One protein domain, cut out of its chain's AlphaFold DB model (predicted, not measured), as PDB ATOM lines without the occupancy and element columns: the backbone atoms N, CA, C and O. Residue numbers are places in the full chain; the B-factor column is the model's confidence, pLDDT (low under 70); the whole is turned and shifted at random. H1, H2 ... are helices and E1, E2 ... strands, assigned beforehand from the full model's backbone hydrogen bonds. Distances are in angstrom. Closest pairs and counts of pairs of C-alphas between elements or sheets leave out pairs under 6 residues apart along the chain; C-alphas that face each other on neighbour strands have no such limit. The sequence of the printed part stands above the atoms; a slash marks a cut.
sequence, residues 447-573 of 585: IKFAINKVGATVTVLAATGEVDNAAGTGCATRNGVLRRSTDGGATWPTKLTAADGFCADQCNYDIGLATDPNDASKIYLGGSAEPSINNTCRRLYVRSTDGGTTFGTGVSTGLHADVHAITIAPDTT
ATOM      1  N   ILE A 447     142.267 165.809 189.246       90.69
ATOM      2  CA  ILE A 447     143.559 166.496 189.142       90.69
ATOM      3  C   ILE A 447     143.242 167.979 189.275       90.69
ATOM      4  O   ILE A 447     142.415 168.483 188.517       90.69
ATOM      5  N   LYS A 448     143.876 168.665 190.226       94.44
ATOM      6  CA  LYS A 448     143.708 170.109 190.436       94.44
ATOM      7  C   LYS A 448     145.037 170.824 190.295       94.44
ATOM      8  O   LYS A 448     146.060 170.323 190.771       94.44
ATOM      9  N   PHE A 449     145.013 171.995 189.668       96.69
ATOM     10  CA  PHE A 449     146.195 172.824 189.490       96.69
ATOM     11  C   PHE A 449     146.112 174.110 190.298       96.69
ATOM     12  O   PHE A 449     145.055 174.717 190.445       96.69
ATOM     13  N   ALA A 450     147.276 174.571 190.737       96.19
ATOM     14  CA  ALA A 450     147.487 175.962 191.100       96.19
ATOM     15  C   ALA A 450     148.728 176.461 190.367       96.19
ATOM     16  O   ALA A 450     149.729 175.752 190.272       96.19
ATOM     17  N   ILE A 451     148.653 177.668 189.819       95.00
ATOM     18  CA  ILE A 451     149.714 178.239 188.998       95.00
ATOM     19  C   ILE A 451     149.969 179.682 189.412       95.00
ATOM     20  O   ILE A 451     149.032 180.432 189.678       95.00
ATOM     21  N   ASN A 452     151.237 180.075 189.440       91.56
ATOM     22  CA  ASN A 452     151.632 181.472 189.536       91.56
ATOM     23  C   ASN A 452     152.861 181.758 188.671       91.56
ATOM     24  O   ASN A 452     153.499 180.861 188.111       91.56
ATOM     25  N   LYS A 453     153.179 183.046 188.553       90.94
ATOM     26  CA  LYS A 453     154.339 183.530 187.816       90.94
ATOM     27  C   LYS A 453     154.995 184.651 188.604       90.94
ATOM     28  O   LYS A 453     154.429 185.733 188.725       90.94
ATOM     29  N   VAL A 454     156.187 184.384 189.132       88.12
ATOM     30  CA  VAL A 454     156.980 185.352 189.900       88.12
ATOM     31  C   VAL A 454     158.252 185.645 189.110       88.12
ATOM     32  O   VAL A 454     159.100 184.773 188.910       88.12
ATOM     33  N   GLY A 455     158.363 186.872 188.600       89.56
ATOM     34  CA  GLY A 455     159.399 187.220 187.629       89.56
ATOM     35  C   GLY A 455     159.275 186.374 186.355       89.56
ATOM     36  O   GLY A 455     158.222 186.347 185.720       89.56
ATOM     37  N   ALA A 456     160.351 185.682 185.977       91.06
ATOM     38  CA  ALA A 456     160.369 184.791 184.812       91.06
ATOM     39  C   ALA A 456     159.957 183.341 185.134       91.06
ATOM     40  O   ALA A 456     159.742 182.551 184.216       91.06
ATOM     41  N   THR A 457     159.859 182.976 186.414       94.44
ATOM     42  CA  THR A 457     159.587 181.598 186.838       94.44
ATOM     43  C   THR A 457     158.088 181.348 186.904       94.44
ATOM     44  O   THR A 457     157.360 182.059 187.597       94.44
ATOM     45  N   VAL A 458     157.636 180.302 186.213       95.94
ATOM     46  CA  VAL A 458     156.247 179.831 186.246       95.94
ATOM     47  C   VAL A 458     156.194 178.579 187.108       95.94
ATOM     48  O   VAL A 458     156.665 177.518 186.693       95.94
ATOM     49  N   THR A 459     155.619 178.699 188.303       96.06
ATOM     50  CA  THR A 459     155.456 177.553 189.201       96.06
ATOM     51  C   THR A 459     154.070 176.964 189.014       96.06
ATOM     52  O   THR A 459     153.070 177.677 189.088       96.06
ATOM     53  N   VAL A 460     154.010 175.654 188.784       97.38
ATOM     54  CA  VAL A 460     152.757 174.901 188.696       97.38
ATOM     55  C   VAL A 460     152.761 173.828 189.768       97.38
ATOM     56  O   VAL A 460     153.705 173.045 189.880       97.38
ATOM     57  N   LEU A 461     151.690 173.782 190.543       97.50
ATOM     58  CA  LEU A 461     151.383 172.707 191.466       97.50
ATOM     59  C   LEU A 461     150.292 171.836 190.856       97.50
ATOM     60  O   LEU A 461     149.330 172.360 190.299       97.50
ATOM     61  N   ALA A 462     150.435 170.521 190.981       95.62
ATOM     62  CA  ALA A 462     149.406 169.561 190.603       95.62
ATOM     63  C   ALA A 462     149.130 168.619 191.773       95.62
ATOM     64  O   ALA A 462     150.024 167.880 192.199       95.62
ATOM     65  N   ALA A 463     147.902 168.666 192.282       94.06
ATOM     66  CA  ALA A 463     147.394 167.749 193.289       94.06
ATOM     67  C   ALA A 463     146.619 166.618 192.606       94.06
ATOM     68  O   ALA A 463     145.753 166.870 191.763       94.06
ATOM     69  N   THR A 464     146.944 165.378 192.960       90.81
ATOM     70  CA  THR A 464     146.343 164.162 192.398       90.81
ATOM     71  C   THR A 464     146.026 163.172 193.516       90.81
ATOM     72  O   THR A 464     146.639 163.207 194.582       90.81
ATOM     73  N   GLY A 465     145.103 162.243 193.279       84.75
ATOM     74  CA  GLY A 465     144.813 161.151 194.213       84.75
ATOM     75  C   GLY A 465     145.762 159.955 194.100       84.75
ATOM     76  O   GLY A 465     145.380 158.838 194.453       84.75
ATOM     77  N   GLU A 466     146.963 160.127 193.539       85.38
ATOM     78  CA  GLU A 466     147.951 159.043 193.460       85.38
ATOM     79  C   GLU A 466     148.361 158.569 194.846       85.38
ATOM     80  O   GLU A 466     148.278 159.314 195.818       85.38
ATOM     81  N   VAL A 467     148.824 157.325 194.919       81.62
ATOM     82  CA  VAL A 467     149.520 156.794 196.092       81.62
ATOM     83  C   VAL A 467     151.003 156.736 195.759       81.62
ATOM     84  O   VAL A 467     151.374 156.265 194.680       81.62
ATOM     85  N   ASP A 468     151.862 157.173 196.678       76.38
ATOM     86  CA  ASP A 468     153.301 156.984 196.527       76.38
ATOM     87  C   ASP A 468     153.745 155.624 197.066       76.38
ATOM     88  O   ASP A 468     154.297 155.478 198.160       76.38
ATOM     89  N   ASN A 469     153.538 154.604 196.237       68.19
ATOM     90  CA  ASN A 469     153.938 153.239 196.556       68.19
ATOM     91  C   ASN A 469     155.463 153.067 196.711       68.19
ATOM     92  O   ASN A 469     155.889 152.054 197.262       68.19
ATOM     93  N   ALA A 470     156.293 154.018 196.255       70.00
ATOM     94  CA  ALA A 470     157.751 153.901 196.332       70.00
ATOM     95  C   ALA A 470     158.294 154.099 197.758       70.00
ATOM     96  O   ALA A 470     159.331 153.534 198.102       70.00
ATOM     97  N   ALA A 471     157.596 154.866 198.599       70.50
ATOM     98  CA  ALA A 471     158.013 155.136 199.976       70.50
ATOM     99  C   ALA A 471     157.657 154.007 200.967       70.50
ATOM    100  O   ALA A 471     158.282 153.887 202.021       70.50
ATOM    101  N   GLY A 472     156.648 153.184 200.655       67.88
ATOM    102  CA  GLY A 472     156.308 151.941 201.367       67.88
ATOM    103  C   GLY A 472     155.793 152.057 202.815       67.88
ATOM    104  O   GLY A 472     155.365 151.047 203.370       67.88
ATOM    105  N   THR A 473     155.805 153.239 203.446       77.94
ATOM    106  CA  THR A 473     155.346 153.460 204.836       77.94
ATOM    107  C   THR A 473     154.747 154.864 205.043       77.94
ATOM    108  O   THR A 473     154.920 155.756 204.214       77.94
ATOM    109  N   GLY A 474     154.041 155.080 206.162       82.31
ATOM    110  CA  GLY A 474     153.547 156.404 206.571       82.31
ATOM    111  C   GLY A 474     152.438 156.968 205.675       82.31
ATOM    112  O   GLY A 474     151.643 156.224 205.112       82.31
ATOM    113  N   CYS A 475     152.364 158.296 205.547       84.62
ATOM    114  CA  CYS A 475     151.324 158.945 204.740       84.62
ATOM    115  C   CYS A 475     151.472 158.730 203.232       84.62
ATOM    116  O   CYS A 475     150.501 158.885 202.499       84.62
ATOM    117  N   ALA A 476     152.653 158.324 202.774       85.12
ATOM    118  CA  ALA A 476     152.918 158.049 201.370       85.12
ATOM    119  C   ALA A 476     152.164 156.818 200.835       85.12
ATOM    120  O   ALA A 476     151.902 156.737 199.639       85.12
ATOM    121  N   THR A 477     151.734 155.901 201.712       83.62
ATOM    122  CA  THR A 477     150.897 154.747 201.332       83.62
ATOM    123  C   THR A 477     149.414 155.091 201.189       83.62
ATOM    124  O   THR A 477     148.600 154.210 200.913       83.62
ATOM    125  N   ARG A 478     149.041 156.362 201.372       84.56
ATOM    126  CA  ARG A 478     147.675 156.865 201.205       84.56
ATOM    127  C   ARG A 478     147.583 157.743 199.962       84.56
ATOM    128  O   ARG A 478     148.572 158.324 199.520       84.56
ATOM    129  N   ASN A 479     146.378 157.846 199.414       86.69
ATOM    130  CA  ASN A 479     146.110 158.688 198.258       86.69
ATOM    131  C   ASN A 479     146.285 160.176 198.596       86.69
ATOM    132  O   ASN A 479     145.905 160.640 199.675       86.69
ATOM    133  N   GLY A 480     146.828 160.918 197.640       89.12
ATOM    134  CA  GLY A 480     147.104 162.341 197.752       89.12
ATOM    135  C   GLY A 480     148.581 162.607 197.520       89.12
ATOM    136  O   GLY A 480     149.398 162.419 198.419       89.12
ATOM    137  N   VAL A 481     148.916 163.071 196.318       90.25
ATOM    138  CA  VAL A 481     150.267 163.484 195.933       90.25
ATOM    139  C   VAL A 481     150.217 164.910 195.405       90.25
ATOM    140  O   VAL A 481     149.373 165.252 194.579       90.25
ATOM    141  N   LEU A 482     151.163 165.733 195.855       93.56
ATOM    142  CA  LEU A 482     151.380 167.078 195.337       93.56
ATOM    143  C   LEU A 482     152.716 167.128 194.591       93.56
ATOM    144  O   LEU A 482     153.772 166.818 195.152       93.56
ATOM    145  N   ARG A 483     152.685 167.530 193.320       93.44
ATOM    146  CA  ARG A 483     153.887 167.757 192.507       93.44
ATOM    147  C   ARG A 483     154.080 169.230 192.216       93.44
ATOM    148  O   ARG A 483     153.116 169.989 192.159       93.44
ATOM    149  N   ARG A 484     155.335 169.602 191.978       95.25
ATOM    150  CA  ARG A 484     155.748 170.946 191.596       95.25
ATOM    151  C   ARG A 484     156.559 170.914 190.306       95.25
ATOM    152  O   ARG A 484     157.500 170.133 190.160       95.25
ATOM    153  N   SER A 485     156.212 171.833 189.422       96.19
ATOM    154  CA  SER A 485     156.972 172.247 188.252       96.19
ATOM    155  C   SER A 485     157.383 173.712 188.419       96.19
ATOM    156  O   SER A 485     156.654 174.487 189.034       96.19
ATOM    157  N   THR A 486     158.543 174.089 187.882       95.94
ATOM    158  CA  THR A 486     159.040 175.485 187.862       95.94
ATOM    159  C   THR A 486     159.294 176.005 186.442       95.94
ATOM    160  O   THR A 486     159.795 177.112 186.257       95.94
ATOM    161  N   ASP A 487     158.925 175.212 185.433       93.94
ATOM    162  CA  ASP A 487     159.094 175.492 184.005       93.94
ATOM    163  C   ASP A 487     157.741 175.554 183.270       93.94
ATOM    164  O   ASP A 487     157.638 175.236 182.084       93.94
ATOM    165  N   GLY A 488     156.677 175.943 183.983       91.69
ATOM    166  CA  GLY A 488     155.331 176.032 183.412       91.69
ATOM    167  C   GLY A 488     154.724 174.672 183.063       91.69
ATOM    168  O   GLY A 488     153.957 174.568 182.104       91.69
ATOM    169  N   GLY A 489     155.086 173.628 183.813       92.88
ATOM    170  CA  GLY A 489     154.557 172.272 183.674       92.88
ATOM    171  C   GLY A 489     155.177 171.457 182.542       92.88
ATOM    172  O   GLY A 489     154.595 170.447 182.146       92.88
ATOM    173  N   ALA A 490     156.321 171.888 181.998       91.06
ATOM    174  CA  ALA A 490     157.053 171.120 180.993       91.06
ATOM    175  C   ALA A 490     157.724 169.884 181.617       91.06
ATOM    176  O   ALA A 490     157.733 168.816 181.005       91.06
ATOM    177  N   THR A 491     158.216 170.003 182.853       92.12
ATOM    178  CA  THR A 491     158.739 168.886 183.647       92.12
ATOM    179  C   THR A 491     158.162 168.876 185.064       92.12
ATOM    180  O   THR A 491     157.735 169.901 185.596       92.12
ATOM    181  N   TRP A 492     158.161 167.696 185.694       91.94
ATOM    182  CA  TRP A 492     157.630 167.469 187.046       91.94
ATOM    183  C   TRP A 492     158.649 166.762 187.957       91.94
ATOM    184  O   TRP A 492     158.378 165.665 188.450       91.94
ATOM    185  N   PRO A 493     159.844 167.345 188.172       90.81
ATOM    186  CA  PRO A 493     160.929 166.669 188.884       90.81
ATOM    187  C   PRO A 493     160.708 166.608 190.398       90.81
ATOM    188  O   PRO A 493     161.351 165.817 191.083       90.81
ATOM    189  N   THR A 494     159.842 167.464 190.950       91.94
ATOM    190  CA  THR A 494     159.674 167.605 192.397       91.94
ATOM    191  C   THR A 494     158.326 167.066 192.852       91.94
ATOM    192  O   THR A 494     157.275 167.606 192.507       91.94
ATOM    193  N   LYS A 495     158.368 166.048 193.711       91.44
ATOM    194  CA  LYS A 495     157.251 165.639 194.565       91.44
ATOM    195  C   LYS A 495     157.390 166.315 195.933       91.44
ATOM    196  O   LYS A 495     158.473 166.293 196.512       91.44
ATOM    197  N   LEU A 496     156.312 166.899 196.450       93.25
ATOM    198  CA  LEU A 496     156.270 167.525 197.772       93.25
ATOM    199  C   LEU A 496     155.780 166.502 198.808       93.25
ATOM    200  O   LEU A 496     154.590 166.416 199.098       93.25
ATOM    201  N   THR A 497     156.699 165.704 199.354       91.44
ATOM    202  CA  THR A 497     156.386 164.582 200.266       91.44
ATOM    203  C   THR A 497     155.694 165.015 201.560       91.44
ATOM    204  O   THR A 497     154.914 164.259 202.133       91.44
ATOM    205  N   ALA A 498     155.895 166.262 201.998       89.38
ATOM    206  CA  ALA A 498     155.194 166.827 203.150       89.38
ATOM    207  C   ALA A 498     153.666 166.934 202.956       89.38
ATOM    208  O   ALA A 498     152.956 167.155 203.936       89.38
ATOM    209  N   ALA A 499     153.163 166.772 201.727       90.12
ATOM    210  CA  ALA A 499     151.740 166.739 201.387       90.12
ATOM    211  C   ALA A 499     151.177 165.316 201.207       90.12
ATOM    212  O   ALA A 499     149.994 165.170 200.907       90.12
ATOM    213  N   ASP A 500     151.987 164.266 201.368       89.44
ATOM    214  CA  ASP A 500     151.554 162.897 201.085       89.44
ATOM    215  C   ASP A 500     150.326 162.499 201.912       89.44
ATOM    216  O   ASP A 500     150.263 162.762 203.118       89.44
ATOM    217  N   GLY A 501     149.351 161.864 201.260       85.81
ATOM    218  CA  GLY A 501     148.147 161.337 201.896       85.81
ATOM    219  C   GLY A 501     147.059 162.371 202.212       85.81
ATOM    220  O   GLY A 501     146.121 162.025 202.928       85.81
ATOM    221  N   PHE A 502     147.181 163.620 201.726       86.81
ATOM    222  CA  PHE A 502     146.348 164.755 202.163       86.81
ATOM    223  C   PHE A 502     144.832 164.539 202.031       86.81
ATOM    224  O   PHE A 502     144.090 164.994 202.898       86.81
ATOM    225  N   CYS A 503     144.371 163.847 200.986       83.25
ATOM    226  CA  CYS A 503     142.945 163.627 200.715       83.25
ATOM    227  C   CYS A 503     142.477 162.190 200.997       83.25
ATOM    228  O   CYS A 503     141.273 161.936 200.988       83.25
ATOM    229  N   ALA A 504     143.395 161.263 201.303       80.06
ATOM    230  CA  ALA A 504     143.096 159.867 201.624       80.06
ATOM    231  C   ALA A 504     142.055 159.248 200.659       80.06
ATOM    232  O   ALA A 504     142.123 159.425 199.449       80.06
ATOM    233  N   ASP A 505     141.068 158.521 201.160       78.69
ATOM    234  CA  ASP A 505     140.039 157.851 200.360       78.69
ATOM    235  C   ASP A 505     139.099 158.795 199.581       78.69
ATOM    236  O   ASP A 505     138.356 158.319 198.724       78.69
ATOM    237  N   GLN A 506     139.163 160.115 199.798       80.94
ATOM    238  CA  GLN A 506     138.265 161.084 199.160       80.94
ATOM    239  C   GLN A 506     138.889 161.886 198.008       80.94
ATOM    240  O   GLN A 506     138.201 162.693 197.395       80.94
ATOM    241  N   CYS A 507     140.134 161.620 197.596       84.06
ATOM    242  CA  CYS A 507     140.802 162.391 196.530       84.06
ATOM    243  C   CYS A 507     140.043 162.466 195.189       84.06
ATOM    244  O   CYS A 507     140.292 163.358 194.384       84.06
ATOM    245  N   ASN A 508     139.140 161.524 194.907       81.31
ATOM    246  CA  ASN A 508     138.303 161.574 193.706       81.31
ATOM    247  C   ASN A 508     137.133 162.568 193.821       81.31
ATOM    248  O   ASN A 508     136.575 162.937 192.792       81.31
ATOM    249  N   TYR A 509     136.784 162.976 195.038       83.69
ATOM    250  CA  TYR A 509     135.635 163.801 195.391       83.69
ATOM    251  C   TYR A 509     136.056 165.224 195.790       83.69
ATOM    252  O   TYR A 509     135.503 166.190 195.259       83.69
ATOM    253  N   ASP A 510     137.082 165.373 196.637       84.81
ATOM    254  CA  ASP A 510     137.526 166.673 197.140       84.81
ATOM    255  C   ASP A 510     139.054 166.874 197.072       84.81
ATOM    256  O   ASP A 510     139.873 166.134 197.613       84.81
ATOM    257  N   ILE A 511     139.459 167.919 196.348       90.62
ATOM    258  CA  ILE A 511     140.832 168.430 196.343       90.62
ATOM    259  C   ILE A 511     140.738 169.951 196.278       90.62
ATOM    260  O   ILE A 511     140.319 170.516 195.266       90.62
ATOM    261  N   GLY A 512     141.181 170.612 197.342       91.44
ATOM    262  CA  GLY A 512     141.371 172.052 197.388       91.44
ATOM    263  C   GLY A 512     142.834 172.389 197.156       91.44
ATOM    264  O   GLY A 512     143.698 171.884 197.867       91.44
ATOM    265  N   LEU A 513     143.139 173.258 196.197       94.88
ATOM    266  CA  LEU A 513     144.511 173.687 195.943       94.88
ATOM    267  C   LEU A 513     144.546 175.150 195.505       94.88
ATOM    268  O   LEU A 513     143.829 175.541 194.590       94.88
ATOM    269  N   ALA A 514     145.419 175.937 196.128       93.81
ATOM    270  CA  ALA A 514     145.756 177.283 195.683       93.81
ATOM    271  C   ALA A 514     147.219 177.622 196.006       93.81
ATOM    272  O   ALA A 514     147.826 177.061 196.921       93.81
ATOM    273  N   THR A 515     147.778 178.576 195.268       91.94
ATOM    274  CA  THR A 515     149.097 179.160 195.531       91.94
ATOM    275  C   THR A 515     148.978 180.672 195.477       91.94
ATOM    276  O   THR A 515     148.235 181.188 194.641       91.94
ATOM    277  N   ASP A 516     149.686 181.374 196.360       88.56
ATOM    278  CA  ASP A 516     149.677 182.838 196.366       88.56
ATOM    279  C   ASP A 516     150.180 183.364 195.006       88.56
ATOM    280  O   ASP A 516     151.224 182.909 194.512       88.56
ATOM    281  N   PRO A 517     149.438 184.285 194.360       84.50
ATOM    282  CA  PRO A 517     149.781 184.772 193.028       84.50
ATOM    283  C   PRO A 517     151.127 185.508 192.992       84.50
ATOM    284  O   PRO A 517     151.780 185.516 191.949       84.50
ATOM    285  N   ASN A 518     151.560 186.076 194.121       83.00
ATOM    286  CA  ASN A 518     152.782 186.868 194.243       83.00
ATOM    287  C   ASN A 518     153.909 186.129 194.981       83.00
ATOM    288  O   ASN A 518     155.046 186.603 194.986       83.00
ATOM    289  N   ASP A 519     153.620 184.984 195.602       87.31
ATOM    290  CA  ASP A 519     154.572 184.260 196.443       87.31
ATOM    291  C   ASP A 519     154.435 182.737 196.294       87.31
ATOM    292  O   ASP A 519     153.616 182.079 196.933       87.31
ATOM    293  N   ALA A 520     155.294 182.139 195.464       87.94
ATOM    294  CA  ALA A 520     155.292 180.695 195.227       87.94
ATOM    295  C   ALA A 520     155.649 179.851 196.469       87.94
ATOM    296  O   ALA A 520     155.509 178.627 196.424       87.94
ATOM    297  N   SER A 521     156.110 180.459 197.573       89.31
ATOM    298  CA  SER A 521     156.350 179.720 198.816       89.31
ATOM    299  C   SER A 521     155.055 179.419 199.580       89.31
ATOM    300  O   SER A 521     155.025 178.495 200.400       89.31
ATOM    301  N   LYS A 522     153.983 180.177 199.321       89.81
ATOM    302  CA  LYS A 522     152.704 180.058 200.020       89.81
ATOM    303  C   LYS A 522     151.753 179.147 199.262       89.81
ATOM    304  O   LYS A 522     151.180 179.526 198.242       89.81
ATOM    305  N   ILE A 523     151.549 177.958 199.819       92.81
ATOM    306  CA  ILE A 523     150.697 176.914 199.247       92.81
ATOM    307  C   ILE A 523     149.557 176.623 200.210       92.81
ATOM    308  O   ILE A 523     149.772 176.511 201.418       92.81
ATOM    309  N   TYR A 524     148.361 176.459 199.667       91.62
ATOM    310  CA  TYR A 524     147.151 176.119 200.393       91.62
ATOM    311  C   TYR A 524     146.596 174.830 199.811       91.62
ATOM    312  O   TYR A 524     146.378 174.740 198.603       91.62
ATOM    313  N   LEU A 525     146.407 173.833 200.661       90.50
ATOM    314  CA  LEU A 525     145.995 172.498 200.255       90.50
ATOM    315  C   LEU A 525     144.898 172.019 201.195       90.50
ATOM    316  O   LEU A 525     145.003 172.187 202.408       90.50
ATOM    317  N   GLY A 526     143.869 171.413 200.630       85.88
ATOM    318  CA  GLY A 526     142.772 170.819 201.370       85.88
ATOM    319  C   GLY A 526     142.271 169.552 200.701       85.88
ATOM    320  O   GLY A 526     142.560 169.277 199.535       85.88
ATOM    321  N   GLY A 527     141.522 168.785 201.469       79.62
ATOM    322  CA  GLY A 527     140.881 167.547 201.065       79.62
ATOM    323  C   GLY A 527     139.996 167.073 202.207       79.62
ATOM    324  O   GLY A 527     139.434 167.885 202.938       79.62
ATOM    325  N   SER A 528     139.954 165.764 202.396       74.81
ATOM    326  CA  SER A 528     139.077 165.100 203.351       74.81
ATOM    327  C   SER A 528     139.182 165.573 204.814       74.81
ATOM    328  O   SER A 528     140.277 165.584 205.396       74.81
ATOM    329  N   ALA A 529     138.028 165.836 205.450       66.00
ATOM    330  CA  ALA A 529     137.909 165.939 206.908       66.00
ATOM    331  C   ALA A 529     138.284 164.640 207.633       66.00
ATOM    332  O   ALA A 529     138.084 163.522 207.154       66.00
ATOM    333  N   GLU A 530     138.780 164.805 208.856       61.94
ATOM    334  CA  GLU A 530     139.168 163.711 209.735       61.94
ATOM    335  C   GLU A 530     138.007 163.277 210.650       61.94
ATOM    336  O   GLU A 530     137.541 164.093 211.445       61.94
ATOM    337  N   PRO A 531     137.568 162.003 210.619       49.19
ATOM    338  CA  PRO A 531     136.688 161.451 211.647       49.19
ATOM    339  C   PRO A 531     137.443 160.903 212.878       49.19
ATOM    340  O   PRO A 531     136.808 160.593 213.882       49.19
ATOM    341  N   SER A 532     138.778 160.764 212.849       48.59
ATOM    342  CA  SER A 532     139.578 160.205 213.951       48.59
ATOM    343  C   SER A 532     140.854 161.005 214.265       48.59
ATOM    344  O   SER A 532     141.754 161.153 213.449       48.59
ATOM    345  N   ILE A 533     141.021 161.441 215.511       50.16
ATOM    346  CA  ILE A 533     142.202 162.183 216.014       50.16
ATOM    347  C   ILE A 533     143.581 161.498 215.812       50.16
ATOM    348  O   ILE A 533     144.604 162.061 216.188       50.16
ATOM    349  N   ASN A 534     143.626 160.295 215.229       50.69
ATOM    350  CA  ASN A 534     144.814 159.447 215.112       50.69
ATOM    351  C   ASN A 534     145.352 159.290 213.676       50.69
ATOM    352  O   ASN A 534     146.342 158.583 213.484       50.69
ATOM    353  N   ASN A 535     144.738 159.904 212.658       60.84
ATOM    354  CA  ASN A 535     145.239 159.846 211.283       60.84
ATOM    355  C   ASN A 535     145.875 161.182 210.873       60.84
ATOM    356  O   ASN A 535     145.219 162.114 210.431       60.84
ATOM    357  N   THR A 536     147.199 161.259 210.995       66.12
ATOM    358  CA  THR A 536     147.996 162.470 210.728       66.12
ATOM    359  C   THR A 536     148.139 162.824 209.243       66.12
ATOM    360  O   THR A 536     148.781 163.820 208.910       66.12
ATOM    361  N   CYS A 537     147.589 162.009 208.338       75.12
ATOM    362  CA  CYS A 537     147.785 162.164 206.900       75.12
ATOM    363  C   CYS A 537     146.674 162.964 206.219       75.12
ATOM    364  O   CYS A 537     146.964 163.697 205.271       75.12
ATOM    365  N   ARG A 538     145.425 162.847 206.695       77.56
ATOM    366  CA  ARG A 538     144.300 163.630 206.168       77.56
ATOM    367  C   ARG A 538     144.469 165.091 206.547       77.56
ATOM    368  O   ARG A 538     144.859 165.423 207.665       77.56
ATOM    369  N   ARG A 539     144.180 165.970 205.598       76.94
ATOM    370  CA  ARG A 539     144.380 167.407 205.738       76.94
ATOM    371  C   ARG A 539     143.156 168.115 205.193       76.94
ATOM    372  O   ARG A 539     143.107 168.408 204.003       76.94
ATOM    373  N   LEU A 540     142.219 168.438 206.085       75.94
ATOM    374  CA  LEU A 540     141.068 169.270 205.735       75.94
ATOM    375  C   LEU A 540     141.542 170.564 205.069       75.94
ATOM    376  O   LEU A 540     141.172 170.883 203.949       75.94
ATOM    377  N   TYR A 541     142.435 171.277 205.752       81.00
ATOM    378  CA  TYR A 541     143.088 172.468 205.235       81.00
ATOM    379  C   TYR A 541     144.453 172.636 205.888       81.00
ATOM    380  O   TYR A 541     144.556 172.678 207.114       81.00
ATOM    381  N   VAL A 542     145.492 172.786 205.075       83.06
ATOM    382  CA  VAL A 542     146.852 173.105 205.499       83.06
ATOM    383  C   VAL A 542     147.428 174.237 204.664       83.06
ATOM    384  O   VAL A 542     147.079 174.447 203.501       83.06
ATOM    385  N   ARG A 543     148.386 174.936 205.267       87.25
ATOM    386  CA  ARG A 543     149.169 175.977 204.617       87.25
ATOM    387  C   ARG A 543     150.652 175.653 204.730       87.25
ATOM    388  O   ARG A 543     151.113 175.232 205.791       87.25
ATOM    389  N   SER A 544     151.378 175.902 203.651       90.00
ATOM    390  CA  SER A 544     152.832 176.010 203.632       90.00
ATOM    391  C   SER A 544     153.235 177.468 203.417       90.00
ATOM    392  O   SER A 544     152.503 178.234 202.787       90.00
ATOM    393  N   THR A 545     154.389 177.851 203.960       90.69
ATOM    394  CA  THR A 545     155.033 179.162 203.732       90.69
ATOM    395  C   THR A 545     156.476 179.024 203.233       90.69
ATOM    396  O   THR A 545     157.179 180.018 203.072       90.69
ATOM    397  N   ASP A 546     156.914 177.791 202.967       91.44
ATOM    398  CA  ASP A 546     158.285 177.414 202.607       91.44
ATOM    399  C   ASP A 546     158.333 176.587 201.306       91.44
ATOM    400  O   ASP A 546     159.229 175.766 201.084       91.44
ATOM    401  N   GLY A 547     157.340 176.791 200.436       90.69
ATOM    402  CA  GLY A 547     157.256 176.156 199.121       90.69
ATOM    403  C   GLY A 547     156.877 174.679 199.169       90.69
ATOM    404  O   GLY A 547     157.220 173.938 198.244       90.69
ATOM    405  N   GLY A 548     156.186 174.254 200.229       92.00
ATOM    406  CA  GLY A 548     155.726 172.884 200.442       92.00
ATOM    407  C   GLY A 548     156.768 171.974 201.084       92.00
ATOM    408  O   GLY A 548     156.613 170.755 201.022       92.00
ATOM    409  N   THR A 549     157.824 172.543 201.677       93.00
ATOM    410  CA  THR A 549     158.808 171.776 202.458       93.00
ATOM    411  C   THR A 549     158.179 171.303 203.763       93.00
ATOM    412  O   THR A 549     158.370 170.159 204.169       93.00
ATOM    413  N   THR A 550     157.363 172.154 204.382       89.31
ATOM    414  CA  THR A 550     156.517 171.814 205.522       89.31
ATOM    415  C   THR A 550     155.088 172.306 205.294       89.31
ATOM    416  O   THR A 550     154.833 173.267 204.563       89.31
ATOM    417  N   PHE A 551     154.136 171.625 205.928       85.50
ATOM    418  CA  PHE A 551     152.744 172.051 206.034       85.50
ATOM    419  C   PHE A 551     152.370 172.120 207.513       85.50
ATOM    420  O   PHE A 551     152.823 171.295 208.308       85.50
ATOM    421  N   GLY A 552     151.541 173.099 207.883       73.81
ATOM    422  CA  GLY A 552     150.977 173.183 209.232       73.81
ATOM    423  C   GLY A 552     150.127 171.958 209.603       73.81
ATOM    424  O   GLY A 552     149.785 171.138 208.754       73.81
ATOM    425  N   THR A 553     149.740 171.850 210.875       63.91
ATOM    426  CA  THR A 553     149.090 170.660 211.467       63.91
ATOM    427  C   THR A 553     147.620 170.439 211.085       63.91
ATOM    428  O   THR A 553     146.957 169.606 211.691       63.91
ATOM    429  N   GLY A 554     147.103 171.141 210.077       59.91
ATOM    430  CA  GLY A 554     145.710 171.018 209.650       59.91
ATOM    431  C   GLY A 554     144.721 171.734 210.574       59.91
ATOM    432  O   GLY A 554     145.010 171.988 211.741       59.91
ATOM    433  N   VAL A 555     143.540 172.068 210.053       56.00
ATOM    434  CA  VAL A 555     142.381 172.491 210.855       56.00
ATOM    435  C   VAL A 555     141.421 171.305 210.932       56.00
ATOM    436  O   VAL A 555     141.091 170.745 209.902       56.00
ATOM    437  N   SER A 556     140.955 170.908 212.113       52.28
ATOM    438  CA  SER A 556     139.798 170.012 212.241       52.28
ATOM    439  C   SER A 556     138.901 170.573 213.331       52.28
ATOM    440  O   SER A 556     139.310 170.678 214.485       52.28
ATOM    441  N   THR A 557     137.706 171.020 212.951       47.00
ATOM    442  CA  THR A 557     136.747 171.671 213.858       47.00
ATOM    443  C   THR A 557     135.744 170.685 214.460       47.00
ATOM    444  O   THR A 557     134.810 171.106 215.135       47.00
ATOM    445  N   GLY A 558     135.892 169.378 214.198       47.31
ATOM    446  CA  GLY A 558     134.896 168.358 214.554       47.31
ATOM    447  C   GLY A 558     133.614 168.408 213.708       47.31
ATOM    448  O   GLY A 558     132.775 167.522 213.832       47.31
ATOM    449  N   LEU A 559     133.471 169.406 212.830       50.06
ATOM    450  CA  LEU A 559     132.465 169.440 211.774       50.06
ATOM    451  C   LEU A 559     132.991 168.632 210.583       50.06
ATOM    452  O   LEU A 559     134.125 168.844 210.150       50.06
ATOM    453  N   HIS A 560     132.178 167.716 210.051       60.97
ATOM    454  CA  HIS A 560     132.480 167.076 208.774       60.97
ATOM    455  C   HIS A 560     132.505 168.159 207.690       60.97
ATOM    456  O   HIS A 560     131.486 168.798 207.428       60.97
ATOM    457  N   ALA A 561     133.684 168.413 207.135       66.25
ATOM    458  CA  ALA A 561     133.920 169.459 206.157       66.25
ATOM    459  C   ALA A 561     134.739 168.889 204.998       66.25
ATOM    460  O   ALA A 561     135.729 168.201 205.219       66.25
ATOM    461  N   ASP A 562     134.350 169.214 203.776       77.31
ATOM    462  CA  ASP A 562     135.079 168.830 202.571       77.31
ATOM    463  C   ASP A 562     135.599 170.103 201.904       77.31
ATOM    464  O   ASP A 562     134.912 171.133 201.881       77.31
ATOM    465  N   VAL A 563     136.813 170.059 201.354       83.62
ATOM    466  CA  VAL A 563     137.394 171.220 200.664       83.62
ATOM    467  C   VAL A 563     137.439 170.971 199.163       83.62
ATOM    468  O   VAL A 563     138.395 170.417 198.627       83.62
ATOM    469  N   HIS A 564     136.405 171.451 198.469       87.44
ATOM    470  CA  HIS A 564     136.293 171.359 197.007       87.44
ATOM    471  C   HIS A 564     136.976 172.506 196.258       87.44
ATOM    472  O   HIS A 564     137.335 172.360 195.090       87.44
ATOM    473  N   ALA A 565     137.140 173.660 196.904       88.88
ATOM    474  CA  ALA A 565     137.696 174.849 196.281       88.88
ATOM    475  C   ALA A 565     138.477 175.681 197.297       88.88
ATOM    476  O   ALA A 565     138.026 175.920 198.415       88.88
ATOM    477  N   ILE A 566     139.643 176.162 196.874       90.19
ATOM    478  CA  ILE A 566     140.413 177.190 197.569       90.19
ATOM    479  C   ILE A 566     140.749 178.243 196.521       90.19
ATOM    480  O   ILE A 566     141.158 177.914 195.410       90.19
ATOM    481  N   THR A 567     140.581 179.510 196.869       88.69
ATOM    482  CA  THR A 567     141.023 180.626 196.037       88.69
ATOM    483  C   THR A 567     141.623 181.707 196.917       88.69
ATOM    484  O   THR A 567     141.381 181.743 198.126       88.69
ATOM    485  N   ILE A 568     142.435 182.566 196.316       86.12
ATOM    486  CA  ILE A 568     143.138 183.636 197.014       86.12
ATOM    487  C   ILE A 568     142.661 184.948 196.422       86.12
ATOM    488  O   ILE A 568     142.765 185.179 195.218       86.12
ATOM    489  N   ALA A 569     142.110 185.794 197.285       83.12
ATOM    490  CA  ALA A 569     141.712 187.134 196.909       83.12
ATOM    491  C   ALA A 569     142.956 187.999 196.625       83.12
ATOM    492  O   ALA A 569     143.997 187.792 197.256       83.12
ATOM    493  N   PRO A 570     142.874 188.973 195.704       75.56
ATOM    494  CA  PRO A 570     143.963 189.920 195.494       75.56
ATOM    495  C   PRO A 570     144.235 190.715 196.781       75.56
ATOM    496  O   PRO A 570     143.308 191.132 197.477       75.56
ATOM    497  N   ASP A 571     145.514 190.915 197.104       66.56
ATOM    498  CA  ASP A 571     145.932 191.627 198.312       66.56
ATOM    499  C   ASP A 571     145.532 193.121 198.260       66.56
ATOM    500  O   ASP A 571     145.759 193.804 197.261       66.56
ATOM    501  N   THR A 572     144.946 193.633 199.348       46.34
ATOM    502  CA  THR A 572     144.586 195.053 199.553       46.34
ATOM    503  C   THR A 572     145.546 195.796 200.484       46.34
ATOM    504  O   THR A 572     145.277 196.942 200.844       46.34
ATOM    505  N   THR A 573     146.693 195.220 200.859       39.84
ATOM    506  CA  THR A 573     147.648 195.843 201.801       39.84
ATOM    507  C   THR A 573     148.315 197.142 201.318       39.84
ATOM    508  O   THR A 573     149.135 197.711 202.036       39.84
TER     509      THR A 573
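This is residues 447 to 573 of the 585 residues of an uncharacterized protein of Acidobacteria bacterium 13_1_40CM_3_55_6 (UniProt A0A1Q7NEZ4). With little regular structure, the domain has two small antiparallel sheets, E1-E2-E3 and E4-E5-E6, partly face to face as a sandwich where E1 meets E4, and one long loop, residues 486 to 511, leads from the first sheet to the second. The 127 printed residues run E1 E2 H1 E3 E4 E5 E6, mostly strand, with 42 in named elements. The whole is compact, radius of gyration of the C-alphas 14.0 A, spanning 43 by 37 by 23 A.

E2, residues 457 to 467, bends by 62 degrees at residue 464. E1, residues 447 to 454, forms a hairpin with it, N 450 to O 461 being 3.0 A. E3, residues 479 to 485, is its other antiparallel neighbour, N 462 to O 483 being 3.0 A. H1, residues 474 to 477, only grazes this sheet; it is too short for an O i to N i+4 pair, and its one O i to N i+3 pair is within range. E4, residues 512 to 515, comes closest to E1 at the C-alphas of Ala 514 and Ala 450, 5.1 A. E4, E5, residues 523 to 526, and E6, residues 541 to 544, form a meander, each strand the antiparallel neighbour of the one before, with N 514 to O 524 at 2.9 A and N 542 to O 525 at 2.8 A.

E1 begins at C-alpha 447 (143.559, 166.496, 189.142); E2 is 28.3 A long; E6 ends at C-alpha 544 (152.832, 176.010, 203.632).

The printed part has no cut. Links E3 to E4 and E5 to E6 are long. Low confidence includes residues 529 to 536 and 553 to 561.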